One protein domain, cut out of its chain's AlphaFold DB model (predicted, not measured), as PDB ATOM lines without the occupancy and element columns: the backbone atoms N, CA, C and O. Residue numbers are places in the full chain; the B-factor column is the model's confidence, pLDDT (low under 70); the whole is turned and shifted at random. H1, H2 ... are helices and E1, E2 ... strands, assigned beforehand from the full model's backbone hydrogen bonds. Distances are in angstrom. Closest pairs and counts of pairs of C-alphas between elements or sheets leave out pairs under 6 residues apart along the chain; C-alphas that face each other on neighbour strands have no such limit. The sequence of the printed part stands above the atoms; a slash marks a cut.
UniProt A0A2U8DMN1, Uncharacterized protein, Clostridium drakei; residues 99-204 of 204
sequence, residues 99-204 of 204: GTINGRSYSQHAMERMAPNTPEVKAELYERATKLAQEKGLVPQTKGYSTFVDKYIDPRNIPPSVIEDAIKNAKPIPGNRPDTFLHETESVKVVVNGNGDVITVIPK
ATOM      1  N   GLY A  99      71.592  92.673  89.280       79.69
ATOM      2  CA  GLY A  99      70.345  92.535  88.535       79.69
ATOM      3  C   GLY A  99      70.336  91.304  87.646       79.69
ATOM      4  O   GLY A  99      71.351  90.640  87.469       79.69
ATOM      5  N   THR A 100      69.175  90.987  87.085       80.50
ATOM      6  CA  THR A 100      69.000  89.798  86.244       80.50
ATOM      7  C   THR A 100      68.796  90.224  84.799       80.50
ATOM      8  O   THR A 100      67.925  91.040  84.519       80.50
ATOM      9  N   ILE A 101      69.556  89.658  83.864       75.19
ATOM     10  CA  ILE A 101      69.409  89.916  82.426       75.19
ATOM     11  C   ILE A 101      69.274  88.568  81.721       75.19
ATOM     12  O   ILE A 101      70.081  87.673  81.943       75.19
ATOM     13  N   ASN A 102      68.230  88.397  80.904       71.00
ATOM     14  CA  ASN A 102      67.932  87.140  80.198       71.00
ATOM     15  C   ASN A 102      67.923  85.888  81.107       71.00
ATOM     16  O   ASN A 102      68.338  84.807  80.699       71.00
ATOM     17  N   GLY A 103      67.457  86.033  82.352       77.31
ATOM     18  CA  GLY A 103      67.404  84.942  83.331       77.31
ATOM     19  C   GLY A 103      68.734  84.621  84.024       77.31
ATOM     20  O   GLY A 103      68.753  83.752  84.890       77.31
ATOM     21  N   ARG A 104      69.824  85.327  83.696       83.44
ATOM     22  CA  ARG A 104      71.132  85.205  84.353       83.44
ATOM     23  C   ARG A 104      71.328  86.331  85.362       83.44
ATOM     24  O   ARG A 104      71.012  87.482  85.060       83.44
ATOM     25  N   SER A 105      71.856  86.015  86.542       84.81
ATOM     26  CA  SER A 105      72.192  87.027  87.544       84.81
ATOM     27  C   SER A 105      73.514  87.714  87.205       84.81
ATOM     28  O   SER A 105      74.477  87.074  86.780       84.81
ATOM     29  N   TYR A 106      73.561  89.025  87.403       85.94
ATOM     30  CA  TYR A 106      74.720  89.886  87.230       85.94
ATOM     31  C   TYR A 106      74.995  90.590  88.549       85.94
ATOM     32  O   TYR A 106      74.105  91.209  89.132       85.94
ATOM     33  N   SER A 107      76.240  90.540  89.012       83.31
ATOM     34  CA  SER A 107      76.644  91.286  90.200       83.31
ATOM     35  C   SER A 107      76.534  92.798  89.969       83.31
ATOM     36  O   SER A 107      76.634  93.279  88.836       83.31
ATOM     37  N   GLN A 108      76.426  93.571  91.055       84.06
ATOM     38  CA  GLN A 108      76.503  95.036  90.981       84.06
ATOM     39  C   GLN A 108      77.752  95.484  90.216       84.06
ATOM     40  O   GLN A 108      77.673  96.322  89.326       84.06
ATOM     41  N   HIS A 109      78.898  94.873  90.522       84.50
ATOM     42  CA  HIS A 109      80.148  95.215  89.866       84.50
ATOM     43  C   HIS A 109      80.096  94.940  88.356       84.50
ATOM     44  O   HIS A 109      80.554  95.766  87.576       84.50
ATOM     45  N   ALA A 110      79.506  93.823  87.920       85.19
ATOM     46  CA  ALA A 110      79.338  93.531  86.498       85.19
ATOM     47  C   ALA A 110      78.453  94.579  85.802       85.19
ATOM     48  O   ALA A 110      78.839  95.103  84.758       85.19
ATOM     49  N   MET A 111      77.322  94.955  86.403       85.50
ATOM     50  CA  MET A 111      76.424  95.966  85.833       85.50
ATOM     51  C   MET A 111      77.057  97.360  85.768       85.50
ATOM     52  O   MET A 111      76.886  98.069  84.779       85.50
ATOM     53  N   GLU A 112      77.826  97.747  86.786       88.38
ATOM     54  CA  GLU A 112      78.570  99.012  86.801       88.38
ATOM     55  C   GLU A 112      79.638  99.053  85.695       88.38
ATOM     56  O   GLU A 112      79.848 100.090  85.070       88.38
ATOM     57  N   ARG A 113      80.273  97.912  85.391       88.19
ATOM     58  CA  ARG A 113      81.214  97.782  84.264       88.19
ATOM     59  C   ARG A 113      80.527  97.875  82.911       88.19
ATOM     60  O   ARG A 113      81.069  98.480  81.992       88.19
ATOM     61  N   MET A 114      79.364  97.255  82.780       82.00
ATOM     62  CA  MET A 114      78.587  97.231  81.542       82.00
ATOM     63  C   MET A 114      77.960  98.584  81.211       82.00
ATOM     64  O   MET A 114      77.722  98.870  80.039       82.00
ATOM     65  N   ALA A 115      77.752  99.416  82.234       84.19
ATOM     66  CA  ALA A 115      77.104 100.708  82.117       84.19
ATOM     67  C   ALA A 115      77.705 101.583  81.005       84.19
ATOM     68  O   ALA A 115      78.927 101.570  80.783       84.19
ATOM     69  N   PRO A 116      76.863 102.360  80.302       80.19
ATOM     70  CA  PRO A 116      77.331 103.269  79.275       80.19
ATOM     71  C   PRO A 116      78.204 104.362  79.894       80.19
ATOM     72  O   PRO A 116      77.996 104.808  81.020       80.19
ATOM     73  N   ASN A 117      79.218 104.802  79.152       79.38
ATOM     74  CA  ASN A 117      80.180 105.794  79.626       79.38
ATOM     75  C   ASN A 117      79.621 107.220  79.466       79.38
ATOM     76  O   ASN A 117      80.136 108.009  78.673       79.38
ATOM     77  N   THR A 118      78.543 107.530  80.189       79.19
ATOM     78  CA  THR A 118      77.878 108.842  80.164       79.19
ATOM     79  C   THR A 118      78.144 109.634  81.452       79.19
ATOM     80  O   THR A 118      78.506 109.043  82.479       79.19
ATOM     81  N   PRO A 119      77.992 110.973  81.436       72.62
ATOM     82  CA  PRO A 119      78.107 111.794  82.642       72.62
ATOM     83  C   PRO A 119      77.161 111.357  83.769       72.62
ATOM     84  O   PRO A 119      77.561 111.369  84.930       72.62
ATOM     85  N   GLU A 120      75.948 110.915  83.434       76.44
ATOM     86  CA  GLU A 120      74.924 110.487  84.394       76.44
ATOM     87  C   GLU A 120      75.360 109.224  85.145       76.44
ATOM     88  O   GLU A 120      75.351 109.192  86.376       76.44
ATOM     89  N   VAL A 121      75.829 108.209  84.411       78.06
ATOM     90  CA  VAL A 121      76.372 106.972  84.994       78.06
ATOM     91  C   VAL A 121      77.588 107.273  85.865       78.06
ATOM     92  O   VAL A 121      77.718 106.750  86.971       78.06
ATOM     93  N   LYS A 122      78.487 108.144  85.397       79.75
ATOM     94  CA  LYS A 122      79.666 108.541  86.176       79.75
ATOM     95  C   LYS A 122      79.301 109.270  87.462       79.75
ATOM     96  O   LYS A 122      79.955 109.026  88.472       79.75
ATOM     97  N   ALA A 123      78.285 110.131  87.441       78.62
ATOM     98  CA  ALA A 123      77.810 110.827  88.633       78.62
ATOM     99  C   ALA A 123      77.265 109.835  89.671       78.62
ATOM    100  O   ALA A 123      77.649 109.895  90.838       78.62
ATOM    101  N   GLU A 124      76.460 108.858  89.243       84.06
ATOM    102  CA  GLU A 124      75.946 107.818  90.137       84.06
ATOM    103  C   GLU A 124      77.072 106.943  90.720       84.06
ATOM    104  O   GLU A 124      77.123 106.698  91.930       84.06
ATOM    105  N   LEU A 125      78.026 106.511  89.886       83.81
ATOM    106  CA  LEU A 125      79.208 105.771  90.341       83.81
ATOM    107  C   LEU A 125      80.070 106.601  91.299       83.81
ATOM    108  O   LEU A 125      80.617 106.046  92.251       83.81
ATOM    109  N   TYR A 126      80.173 107.914  91.088       83.38
ATOM    110  CA  TYR A 126      80.905 108.823  91.969       83.38
ATOM    111  C   TYR A 126      80.258 108.919  93.355       83.38
ATOM    112  O   TYR A 126      80.962 108.868  94.368       83.38
ATOM    113  N   GLU A 127      78.927 109.002  93.432       84.81
ATOM    114  CA  GLU A 127      78.213 108.991  94.714       84.81
ATOM    115  C   GLU A 127      78.445 107.684  95.482       84.81
ATOM    116  O   GLU A 127      78.733 107.708  96.683       84.81
ATOM    117  N   ARG A 128      78.386 106.540  94.788       84.50
ATOM    118  CA  ARG A 128      78.675 105.221  95.380       84.50
ATOM    119  C   ARG A 128      80.116 105.114  95.850       84.50
ATOM    120  O   ARG A 128      80.359 104.727  96.991       84.50
ATOM    121  N   ALA A 129      81.059 105.506  94.997       84.88
ATOM    122  CA  ALA A 129      82.477 105.521  95.319       84.88
ATOM    123  C   ALA A 129      82.752 106.396  96.545       84.88
ATOM    124  O   ALA A 129      83.517 106.005  97.419       84.88
ATOM    125  N   THR A 130      82.089 107.548  96.650       82.94
ATOM    126  CA  THR A 130      82.236 108.459  97.790       82.94
ATOM    127  C   THR A 130      81.711 107.843  99.082       82.94
ATOM    128  O   THR A 130      82.418 107.888 100.089       82.94
ATOM    129  N   LYS A 131      80.524 107.223  99.061       87.19
ATOM    130  CA  LYS A 131      79.970 106.513 100.230       87.19
ATOM    131  C   LYS A 131      80.896 105.382 100.682       87.19
ATOM    132  O   LYS A 131      81.293 105.343 101.842       87.19
ATOM    133  N   LEU A 132      81.342 104.539  99.750       84.69
ATOM    134  CA  LEU A 132      82.270 103.440 100.039       84.69
ATOM    135  C   LEU A 132      83.635 103.935 100.536       84.69
ATOM    136  O   LEU A 132      84.252 103.301 101.390       84.69
ATOM    137  N   ALA A 133      84.129 105.056 100.009       82.69
ATOM    138  CA  ALA A 133      85.374 105.662 100.463       82.69
ATOM    139  C   ALA A 133      85.248 106.153 101.912       82.69
ATOM    140  O   ALA A 133      86.135 105.883 102.722       82.69
ATOM    141  N   GLN A 134      84.132 106.804 102.254       84.69
ATOM    142  CA  GLN A 134      83.833 107.248 103.618       84.69
ATOM    143  C   GLN A 134      83.707 106.064 104.585       84.69
ATOM    144  O   GLN A 134      84.320 106.086 105.649       84.69
ATOM    145  N   GLU A 135      82.998 105.000 104.196       89.94
ATOM    146  CA  GLU A 135      82.895 103.754 104.975       89.94
ATOM    147  C   GLU A 135      84.262 103.095 105.211       89.94
ATOM    148  O   GLU A 135      84.507 102.502 106.259       89.94
ATOM    149  N   LYS A 136      85.188 103.234 104.256       88.50
ATOM    150  CA  LYS A 136      86.581 102.771 104.371       88.50
ATOM    151  C   LYS A 136      87.488 103.727 105.154       88.50
ATOM    152  O   LYS A 136      88.683 103.457 105.260       88.50
ATOM    153  N   GLY A 137      86.961 104.836 105.674       89.69
ATOM    154  CA  GLY A 137      87.734 105.851 106.390       89.69
ATOM    155  C   GLY A 137      88.674 106.669 105.497       89.69
ATOM    156  O   GLY A 137      89.615 107.285 105.996       89.69
ATOM    157  N   LEU A 138      88.460 106.678 104.177       83.81
ATOM    158  CA  LEU A 138      89.240 107.494 103.250       83.81
ATOM    159  C   LEU A 138      88.765 108.947 103.316       83.81
ATOM    160  O   LEU A 138      87.597 109.253 103.082       83.81
ATOM    161  N   VAL A 139      89.697 109.854 103.600       80.88
ATOM    162  CA  VAL A 139      89.403 111.283 103.738       80.88
ATOM    163  C   VAL A 139      89.392 111.949 102.355       80.88
ATOM    164  O   VAL A 139      90.355 111.764 101.599       80.88
ATOM    165  N   PRO A 140      88.353 112.738 102.007       78.88
ATOM    166  CA  PRO A 140      88.341 113.539 100.784       78.88
ATOM    167  C   PRO A 140      89.605 114.399 100.646       78.88
ATOM    168  O   PRO A 140      90.188 114.806 101.646       78.88
ATOM    169  N   GLN A 141      90.027 114.696  99.412       71.75
ATOM    170  CA  GLN A 141      91.266 115.444  99.109       71.75
ATOM    171  C   GLN A 141      92.580 114.711  99.449       71.75
ATOM    172  O   GLN A 141      93.657 115.298  99.372       71.75
ATOM    173  N   THR A 142      92.536 113.416  99.780       78.56
ATOM    174  CA  THR A 142      93.748 112.591  99.897       78.56
ATOM    175  C   THR A 142      94.021 111.814  98.615       78.56
ATOM    176  O   THR A 142      93.101 111.399  97.910       78.56
ATOM    177  N   LYS A 143      95.299 111.519  98.344       83.31
ATOM    178  CA  LYS A 143      95.690 110.664  97.211       83.31
ATOM    179  C   LYS A 143      95.002 109.293  97.260       83.31
ATOM    180  O   LYS A 143      94.613 108.771  96.218       83.31
ATOM    181  N   GLY A 144      94.837 108.726  98.458       82.69
ATOM    182  CA  GLY A 144      94.148 107.450  98.662       82.69
ATOM    183  C   GLY A 144      92.669 107.511  98.277       82.69
ATOM    184  O   GLY A 144      92.192 106.616  97.585       82.69
ATOM    185  N   TYR A 145      91.975 108.590  98.649       84.12
ATOM    186  CA  TYR A 145      90.587 108.828  98.255       84.12
ATOM    187  C   TYR A 145      90.445 108.981  96.739       84.12
ATOM    188  O   TYR A 145      89.679 108.236  96.134       84.12
ATOM    189  N   SER A 146      91.225 109.868  96.111       77.00
ATOM    190  CA  SER A 146      91.152 110.080  94.658       77.00
ATOM    191  C   SER A 146      91.449 108.795  93.886       77.00
ATOM    192  O   SER A 146      90.661 108.392  93.043       77.00
ATOM    193  N   THR A 147      92.509 108.065  94.263       90.38
ATOM    194  CA  THR A 147      92.862 106.787  93.619       90.38
ATOM    195  C   THR A 147      91.743 105.749  93.749       90.38
ATOM    196  O   THR A 147      91.502 104.979  92.821       90.38
ATOM    197  N   PHE A 148      91.070 105.694  94.900       88.56
ATOM    198  CA  PHE A 148      89.955 104.775  95.114       88.56
ATOM    199  C   PHE A 148      88.744 105.146  94.252       88.56
ATOM    200  O   PHE A 148      88.190 104.275  93.584       88.56
ATOM    201  N   VAL A 149      88.361 106.425  94.252       78.44
ATOM    202  CA  VAL A 149      87.202 106.930  93.508       78.44
ATOM    203  C   VAL A 149      87.410 106.787  92.001       78.44
ATOM    204  O   VAL A 149      86.560 106.204  91.332       78.44
ATOM    205  N   ASP A 150      88.568 107.199  91.485       84.69
ATOM    206  CA  ASP A 150      88.902 107.090  90.059       84.69
ATOM    207  C   ASP A 150      88.904 105.631  89.587       84.69
ATOM    208  O   ASP A 150      88.453 105.321  88.488       84.69
ATOM    209  N   LYS A 151      89.376 104.707  90.435       88.06
ATOM    210  CA  LYS A 151      89.369 103.270  90.129       88.06
ATOM    211  C   LYS A 151      87.963 102.663  90.166       88.06
ATOM    212  O   LYS A 151      87.721 101.665  89.489       88.06
ATOM    213  N   TYR A 152      87.069 103.207  90.987       83.62
ATOM    214  CA  TYR A 152      85.689 102.737  91.094       83.62
ATOM    215  C   TYR A 152      84.845 103.184  89.893       83.62
ATOM    216  O   TYR A 152      84.060 102.399  89.364       83.62
ATOM    217  N   ILE A 153      85.016 104.433  89.443       84.62
ATOM    218  CA  ILE A 153      84.251 105.023  88.337       84.62
ATOM    219  C   ILE A 153      84.838 104.557  87.008       84.62
ATOM    220  O   ILE A 153      85.575 105.272  86.331       84.62
ATOM    221  N   ASP A 154      84.505 103.330  86.630       86.06
ATOM    222  CA  ASP A 154      85.090 102.711  85.448       86.06
ATOM    223  C   ASP A 154      84.049 101.955  84.595       86.06
ATOM    224  O   ASP A 154      84.166 100.729  84.422       86.06
ATOM    225  N   PRO A 155      83.015 102.674  84.086       86.62
ATOM    226  CA  PRO A 155      82.039 102.136  83.147       86.62
ATOM    227  C   PRO A 155      82.686 101.921  81.775       86.62
ATOM    228  O   PRO A 155      83.440 102.761  81.276       86.62
ATOM    229  N   ARG A 156      82.395 100.782  81.149       83.94
ATOM    230  CA  ARG A 156      83.069 100.311  79.929       83.94
ATOM    231  C   ARG A 156      82.153 100.234  78.712       83.94
ATOM    232  O   ARG A 156      82.646  99.891  77.643       83.94
ATOM    233  N   ASN A 157      80.872 100.586  78.848       83.31
ATOM    234  CA  ASN A 157      79.884 100.560  77.768       83.31
ATOM    235  C   ASN A 157      79.832  99.200  77.051       83.31
ATOM    236  O   ASN A 157      79.981  99.123  75.832       83.31
ATOM    237  N   ILE A 158      79.684  98.123  77.826       80.88
ATOM    238  CA  ILE A 158      79.662  96.748  77.317       80.88
ATOM    239  C   ILE A 158      78.213  96.253  77.342       80.88
ATOM    240  O   ILE A 158      77.685  95.997  78.426       80.88
ATOM    241  N   PRO A 159      77.562  96.082  76.178       79.62
ATOM    242  CA  PRO A 159      76.188  95.605  76.127       79.62
ATOM    243  C   PRO A 159      76.048  94.178  76.687       79.62
ATOM    244  O   PRO A 159      76.918  93.338  76.437       79.62
ATOM    245  N   PRO A 160      74.922  93.842  77.347       81.00
ATOM    246  CA  PRO A 160      74.661  92.484  77.822       81.00
ATOM    247  C   PRO A 160      74.686  91.434  76.707       81.00
ATOM    248  O   PRO A 160      75.094  90.302  76.940       81.00
ATOM    249  N   SER A 161      74.304  91.805  75.480       77.00
ATOM    250  CA  SER A 161      74.358  90.913  74.317       77.00
ATOM    251  C   SER A 161      75.773  90.411  74.027       77.00
ATOM    252  O   SER A 161      75.942  89.234  73.736       77.00
ATOM    253  N   VAL A 162      76.789  91.269  74.170       81.88
ATOM    254  CA  VAL A 162      78.201  90.896  73.983       81.88
ATOM    255  C   VAL A 162      78.644  89.892  75.049       81.88
ATOM    256  O   VAL A 162      79.428  88.989  74.768       81.88
ATOM    257  N   ILE A 163      78.129  90.029  76.271       85.25
ATOM    258  CA  ILE A 163      78.459  89.139  77.386       85.25
ATOM    259  C   ILE A 163      77.782  87.783  77.229       85.25
ATOM    260  O   ILE A 163      78.449  86.759  77.357       85.25
ATOM    261  N   GLU A 164      76.487  87.758  76.914       83.12
ATOM    262  CA  GLU A 164      75.777  86.500  76.670       83.12
ATOM    263  C   GLU A 164      76.345  85.761  75.451       83.12
ATOM    264  O   GLU A 164      76.486  84.539  75.493       83.12
ATOM    265  N   ASP A 165      76.743  86.481  74.396       83.56
ATOM    266  CA  ASP A 165      77.433  85.893  73.245       83.56
ATOM    267  C   ASP A 165      78.782  85.276  73.646       83.56
ATOM    268  O   ASP A 165      79.054  84.114  73.329       83.56
ATOM    269  N   ALA A 166      79.584  86.002  74.433       86.88
ATOM    270  CA  ALA A 166      80.848  85.497  74.961       86.88
ATOM    271  C   ALA A 166      80.652  84.232  75.808       86.88
ATOM    272  O   ALA A 166      81.380  83.258  75.626       86.88
ATOM    273  N   ILE A 167      79.659  84.206  76.700       88.94
ATOM    274  CA  ILE A 167      79.376  83.032  77.539       88.94
ATOM    275  C   ILE A 167      78.916  81.845  76.684       88.94
ATOM    276  O   ILE A 167      79.327  80.712  76.931       88.94
ATOM    277  N   LYS A 168      78.076  82.094  75.673       87.44
ATOM    278  CA  LYS A 168      77.509  81.053  74.809       87.44
ATOM    279  C   LYS A 168      78.542  80.433  73.868       87.44
ATOM    280  O   LYS A 168      78.509  79.223  73.651       87.44
ATOM    281  N   ASN A 169      79.416  81.253  73.289       85.19
ATOM    282  CA  ASN A 169      80.284  80.838  72.188       85.19
ATOM    283  C   ASN A 169      81.735  80.578  72.617       85.19
ATOM    284  O   ASN A 169      82.422  79.781  71.975       85.19
ATOM    285  N   ALA A 170      82.228  81.224  73.680       89.69
ATOM    286  CA  ALA A 170      83.595  81.011  74.141       89.69
ATOM    287  C   ALA A 170      83.707  79.739  74.987       89.69
ATOM    288  O   ALA A 170      82.863  79.449  75.839       89.69
ATOM    289  N   LYS A 171      84.808  79.002  74.800       89.00
ATOM    290  CA  LYS A 171      85.124  77.847  75.646       89.00
ATOM    291  C   LYS A 171      85.435  78.328  77.072       89.00
ATOM    292  O   LYS A 171      86.318  79.174  77.218       89.00
ATOM    293  N   PRO A 172      84.768  77.788  78.108       90.06
ATOM    294  CA  PRO A 172      85.044  78.163  79.487       90.06
ATOM    295  C   PRO A 172      86.439  77.693  79.904       90.06
ATOM    296  O   PRO A 172      86.805  76.531  79.713       90.06
ATOM    297  N   ILE A 173      87.207  78.598  80.501       92.25
ATOM    298  CA  ILE A 173      88.518  78.327  81.096       92.25
ATOM    299  C   ILE A 173      88.356  78.395  82.619       92.25
ATOM    300  O   ILE A 173      87.723  79.332  83.101       92.25
ATOM    301  N   PRO A 174      88.908  77.459  83.411       86.88
ATOM    302  CA  PRO A 174      88.888  77.579  84.867       86.88
ATOM    303  C   PRO A 174      89.467  78.920  85.339       86.88
ATOM    304  O   PRO A 174      90.540  79.337  84.900       86.88
ATOM    305  N   GLY A 175      88.735  79.609  86.211       83.38
ATOM    306  CA  GLY A 175      89.124  80.901  86.766       83.38
ATOM    307  C   GLY A 175      90.095  80.788  87.944       83.38
ATOM    308  O   GLY A 175      90.413  79.710  88.439       83.38
ATOM    309  N   ASN A 176      90.537  81.947  88.442       80.94
ATOM    310  CA  ASN A 176      91.498  82.036  89.553       80.94
ATOM    311  C   ASN A 176      90.883  81.748  90.936       80.94
ATOM    312  O   ASN A 176      91.590  81.782  91.943       80.94
ATOM    313  N   ARG A 177      89.566  81.530  91.016       78.19
ATOM    314  CA  ARG A 177      88.853  81.170  92.248       78.19
ATOM    315  C   ARG A 177      88.135  79.832  92.056       78.19
ATOM    316  O   ARG A 177      87.713  79.551  90.932       78.19
ATOM    317  N   PRO A 178      87.964  79.032  93.124       78.94
ATOM    318  CA  PRO A 178      87.124  77.843  93.066       78.94
ATOM    319  C   PRO A 178      85.742  78.190  92.518       78.94
ATOM    320  O   PRO A 178      85.207  79.249  92.844       78.94
ATOM    321  N   ASP A 179      85.198  77.300  91.692       85.00
ATOM    322  CA  ASP A 179      83.871  77.451  91.092       85.00
ATOM    323  C   ASP A 179      83.690  78.742  90.268       85.00
ATOM    324  O   ASP A 179      82.630  79.363  90.260       85.00
ATOM    325  N   THR A 180      84.751  79.178  89.578       85.12
ATOM    326  CA  THR A 180      84.670  80.278  88.609       85.12
ATOM    327  C   THR A 180      85.190  79.867  87.245       85.12
ATOM    328  O   THR A 180      86.139  79.089  87.139       85.12
ATOM    329  N   PHE A 181      84.590  80.431  86.201       85.38
ATOM    330  CA  PHE A 181      84.946  80.190  84.810       85.38
ATOM    331  C   PHE A 181      85.134  81.517  84.081       85.38
ATOM    332  O   PHE A 181      84.391  82.476  84.287       85.38
ATOM    333  N   LEU A 182      86.157  81.576  83.239       91.06
ATOM    334  CA  LEU A 182      86.488  82.693  82.374       91.06
ATOM    335  C   LEU A 182      86.040  82.368  80.948       91.06
ATOM    336  O   LEU A 182      86.489  81.387  80.357       91.06
ATOM    337  N   HIS A 183      85.201  83.233  80.392       89.94
ATOM    338  CA  HIS A 183      84.829  83.246  78.983       89.94
ATOM    339  C   HIS A 183      85.536  84.425  78.320       89.94
ATOM    340  O   HIS A 183      85.302  85.583  78.668       89.94
ATOM    341  N   GLU A 184      86.449  84.126  77.404       90.31
ATOM    342  CA  GLU A 184      87.305  85.118  76.759       90.31
ATOM    343  C   GLU A 184      87.015  85.171  75.260       90.31
ATOM    344  O   GLU A 184      87.106  84.160  74.564       90.31
ATOM    345  N   THR A 185      86.689  86.364  74.772       85.12
ATOM    346  CA  THR A 185      86.566  86.682  73.347       85.12
ATOM    347  C   THR A 185      87.643  87.693  72.946       85.12
ATOM    348  O   THR A 185      88.571  87.988  73.715       85.12
ATOM    349  N   GLU A 186      87.565  88.208  71.720       81.75
ATOM    350  CA  GLU A 186      88.430  89.297  71.261       81.75
ATOM    351  C   GLU A 186      88.145  90.604  72.012       81.75
ATOM    352  O   GLU A 186      89.081  91.325  72.340       81.75
ATOM    353  N   SER A 187      86.879  90.860  72.359       75.56
ATOM    354  CA  SER A 187      86.439  92.142  72.928       75.56
ATOM    355  C   SER A 187      86.327  92.144  74.454       75.56
ATOM    356  O   SER A 187      86.484  93.192  75.080       75.56
ATOM    357  N   VAL A 188      86.015  91.000  75.079       87.81
ATOM    358  CA  VAL A 188      85.731  90.938  76.523       87.81
ATOM    359  C   VAL A 188      86.248  89.666  77.188       87.81
ATOM    360  O   VAL A 188      86.368  88.600  76.585       87.81
ATOM    361  N   LYS A 189      86.508  89.787  78.486       90.94
ATOM    362  CA  LYS A 189      86.708  88.701  79.441       90.94
ATOM    363  C   LYS A 189      85.572  88.745  80.457       90.94
ATOM    364  O   LYS A 189      85.411  89.736  81.171       90.94
ATOM    365  N   VAL A 190      84.797  87.673  80.527       89.62
ATOM    366  CA  VAL A 190      83.649  87.541  81.425       89.62
ATOM    367  C   VAL A 190      83.951  86.451  82.439       89.62
ATOM    368  O   VAL A 190      84.321  85.343  82.060       89.62
ATOM    369  N   VAL A 191      83.798  86.757  83.724       87.62
ATOM    370  CA  VAL A 191      83.964  85.773  84.799       87.62
ATOM    371  C   VAL A 191      82.595  85.399  85.347       87.62
ATOM    372  O   VAL A 191      81.860  86.278  85.806       87.62
ATOM    373  N   VAL A 192      82.288  84.104  85.340       88.62
ATOM    374  CA  VAL A 192      81.042  83.529  85.867       88.62
ATOM    375  C   VAL A 192      81.309  82.556  87.021       88.62
ATOM    376  O   VAL A 192      82.424  82.045  87.132       88.62
ATOM    377  N   ASN A 193      80.322  82.314  87.890       82.38
ATOM    378  CA  ASN A 193      80.370  81.243  88.907       82.38
ATOM    379  C   ASN A 193      79.872  79.889  88.345       82.38
ATOM    380  O   ASN A 193      79.466  79.816  87.183       82.38
ATOM    381  N   GLY A 194      79.847  78.828  89.161       79.19
ATOM    382  CA  GLY A 194      79.321  77.509  88.776       79.19
ATOM    383  C   GLY A 194      77.830  77.459  88.441       79.19
ATOM    384  O   GLY A 194      77.406  76.580  87.693       79.19
ATOM    385  N   ASN A 195      77.043  78.431  88.911       81.94
ATOM    386  CA  ASN A 195      75.636  78.592  88.523       81.94
ATOM    387  C   ASN A 195      75.479  79.314  87.172       81.94
ATOM    388  O   ASN A 195      74.381  79.376  86.622       81.94
ATOM    389  N   GLY A 196      76.567  79.871  86.632       83.38
ATOM    390  CA  GLY A 196      76.567  80.708  85.439       83.38
ATOM    391  C   GLY A 196      76.313  82.195  85.709       83.38
ATOM    392  O   GLY A 196      76.206  82.962  84.759       83.38
ATOM    393  N   ASP A 197      76.236  82.658  86.952       86.31
ATOM    394  CA  ASP A 197      76.026  84.082  87.244       86.31
ATOM    395  C   ASP A 197      77.268  84.911  86.902       86.31
ATOM    396  O   ASP A 197      78.396  84.499  87.184       86.31
ATOM    397  N   VAL A 198      77.077  86.108  86.342       87.50
ATOM    398  CA  VAL A 198      78.170  87.013  85.963       87.50
ATOM    399  C   VAL A 198      78.686  87.770  87.181       87.50
ATOM    400  O   VAL A 198      77.999  88.604  87.774       87.50
ATOM    401  N   ILE A 199      79.949  87.529  87.525       84.00
ATOM    402  CA  ILE A 199      80.622  88.172  88.657       84.00
ATOM    403  C   ILE A 199      81.289  89.474  88.218       84.00
ATOM    404  O   ILE A 199      81.194  90.484  88.915       84.00
ATOM    405  N   THR A 200      82.011  89.458  87.098       86.81
ATOM    406  CA  THR A 200      82.739  90.632  86.600       86.81
ATOM    407  C   THR A 200      82.943  90.561  85.093       86.81
ATOM    408  O   THR A 200      82.948  89.483  84.495       86.81
ATOM    409  N   VAL A 201      83.127  91.736  84.500       84.69
ATOM    410  CA  VAL A 201      83.347  91.942  83.072       84.69
ATOM    411  C   VAL A 201      84.567  92.840  82.912       84.69
ATOM    412  O   VAL A 201      84.691  93.871  83.580       84.69
ATOM    413  N   ILE A 202      85.485  92.435  82.040       85.00
ATOM    414  CA  ILE A 202      86.746  93.124  81.785       85.00
ATOM    415  C   ILE A 202      86.873  93.317  80.265       85.00
ATOM    416  O   ILE A 202      86.906  92.320  79.544       85.00
ATOM    417  N   PRO A 203      86.928  94.558  79.752       81.44
ATOM    418  CA  PRO A 203      87.200  94.800  78.336       81.44
ATOM    419  C   PRO A 203      88.649  94.436  77.994       81.44
ATOM    420  O   PRO A 203      89.527  94.505  78.860       81.44
ATOM    421  N   LYS A 204      88.886  94.062  76.738       77.06
ATOM    422  CA  LYS A 204      90.225  93.864  76.173       77.06
ATOM    423  C   LYS A 204      90.705  95.062  75.370       77.06
ATOM    424  O   LYS A 204      89.848  95.758  74.785       77.06
TER     425      LYS A 204
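What this domain is: This is residues 99 to 204 of the 204 residues of an uncharacterized protein of Clostridium drakei (UniProt A0A2U8DMN1). The domain has two lobes joined by residues 115 to 118 and 153 to 159: a three-stranded sheet, E3, E4 and E5, with H4 across one face, H1 beside E5 and the small hairpin E1 and E2 near E5; and a pair of crossed helices, H2 and H3. The printed part has 106 residues, with elements in the order E1 E2 H1 H2 H3 H4 E3 E4 E5, mixed helices and strands. The sheet, order E3 - E4 - E5, is antiparallel. The whole is only just compact, close to loose, with a radius of gyration of the C-alphas of 15.2 A and spans of 45 by 30 by 25 A.

Where its parts are: E1, residues 99 to 101, begins at C-alpha 99 (70.345, 92.535, 88.535). E2 is residues 104 to 107 and H1 108 to 114. H2, residues 119 to 135, is 24.2 A long; H3 is 143 to 152, 14.2 A. H4 is 160 to 169, 14.1 A. E3 is 180 to 184, E4 188 to 193, 16.6 A, and E5 198 to 203, ending at C-alpha 203 (87.200, 94.800, 78.336).

How they stand to each other: E3, E4 and E5 form a meander, each strand the antiparallel neighbour of the one before; N 183 and O 190 are 2.8 A apart, N 189 and O 202 2.8 A, both within hydrogen-bond range. H4 is on the sheet at a height of 8.7 A, across the strands, at 75 degrees to E4 on the local plane. H1 is only just at the sheet's level, height 3.6 A; its closest C-alphas to E5, Ala 110 and Thr 200, are 4.5 A apart. In the hairpin E1 and E2, N 101 and O 104 are 2.9 A apart, within hydrogen-bond range; the closest C-alphas of E2 and E5, Tyr 106 and Val 198, are 4.7 A apart. H2 and H3 touch, closest C-alphas Ala 129 and Val 149 at 5.3 A, at a steep tilt of 49 degrees, opposite ways. H3 and H4 are apart. In H1, H2, H3 and H4 every O i to N i+4 pair is within hydrogen-bond range.

The domain as a whole: The C-alphas farthest apart, Gln 141 and Asn 169, are 45.2 A apart. The printed part has no cut, no link is long, and no printed residue is under 70 in pLDDT.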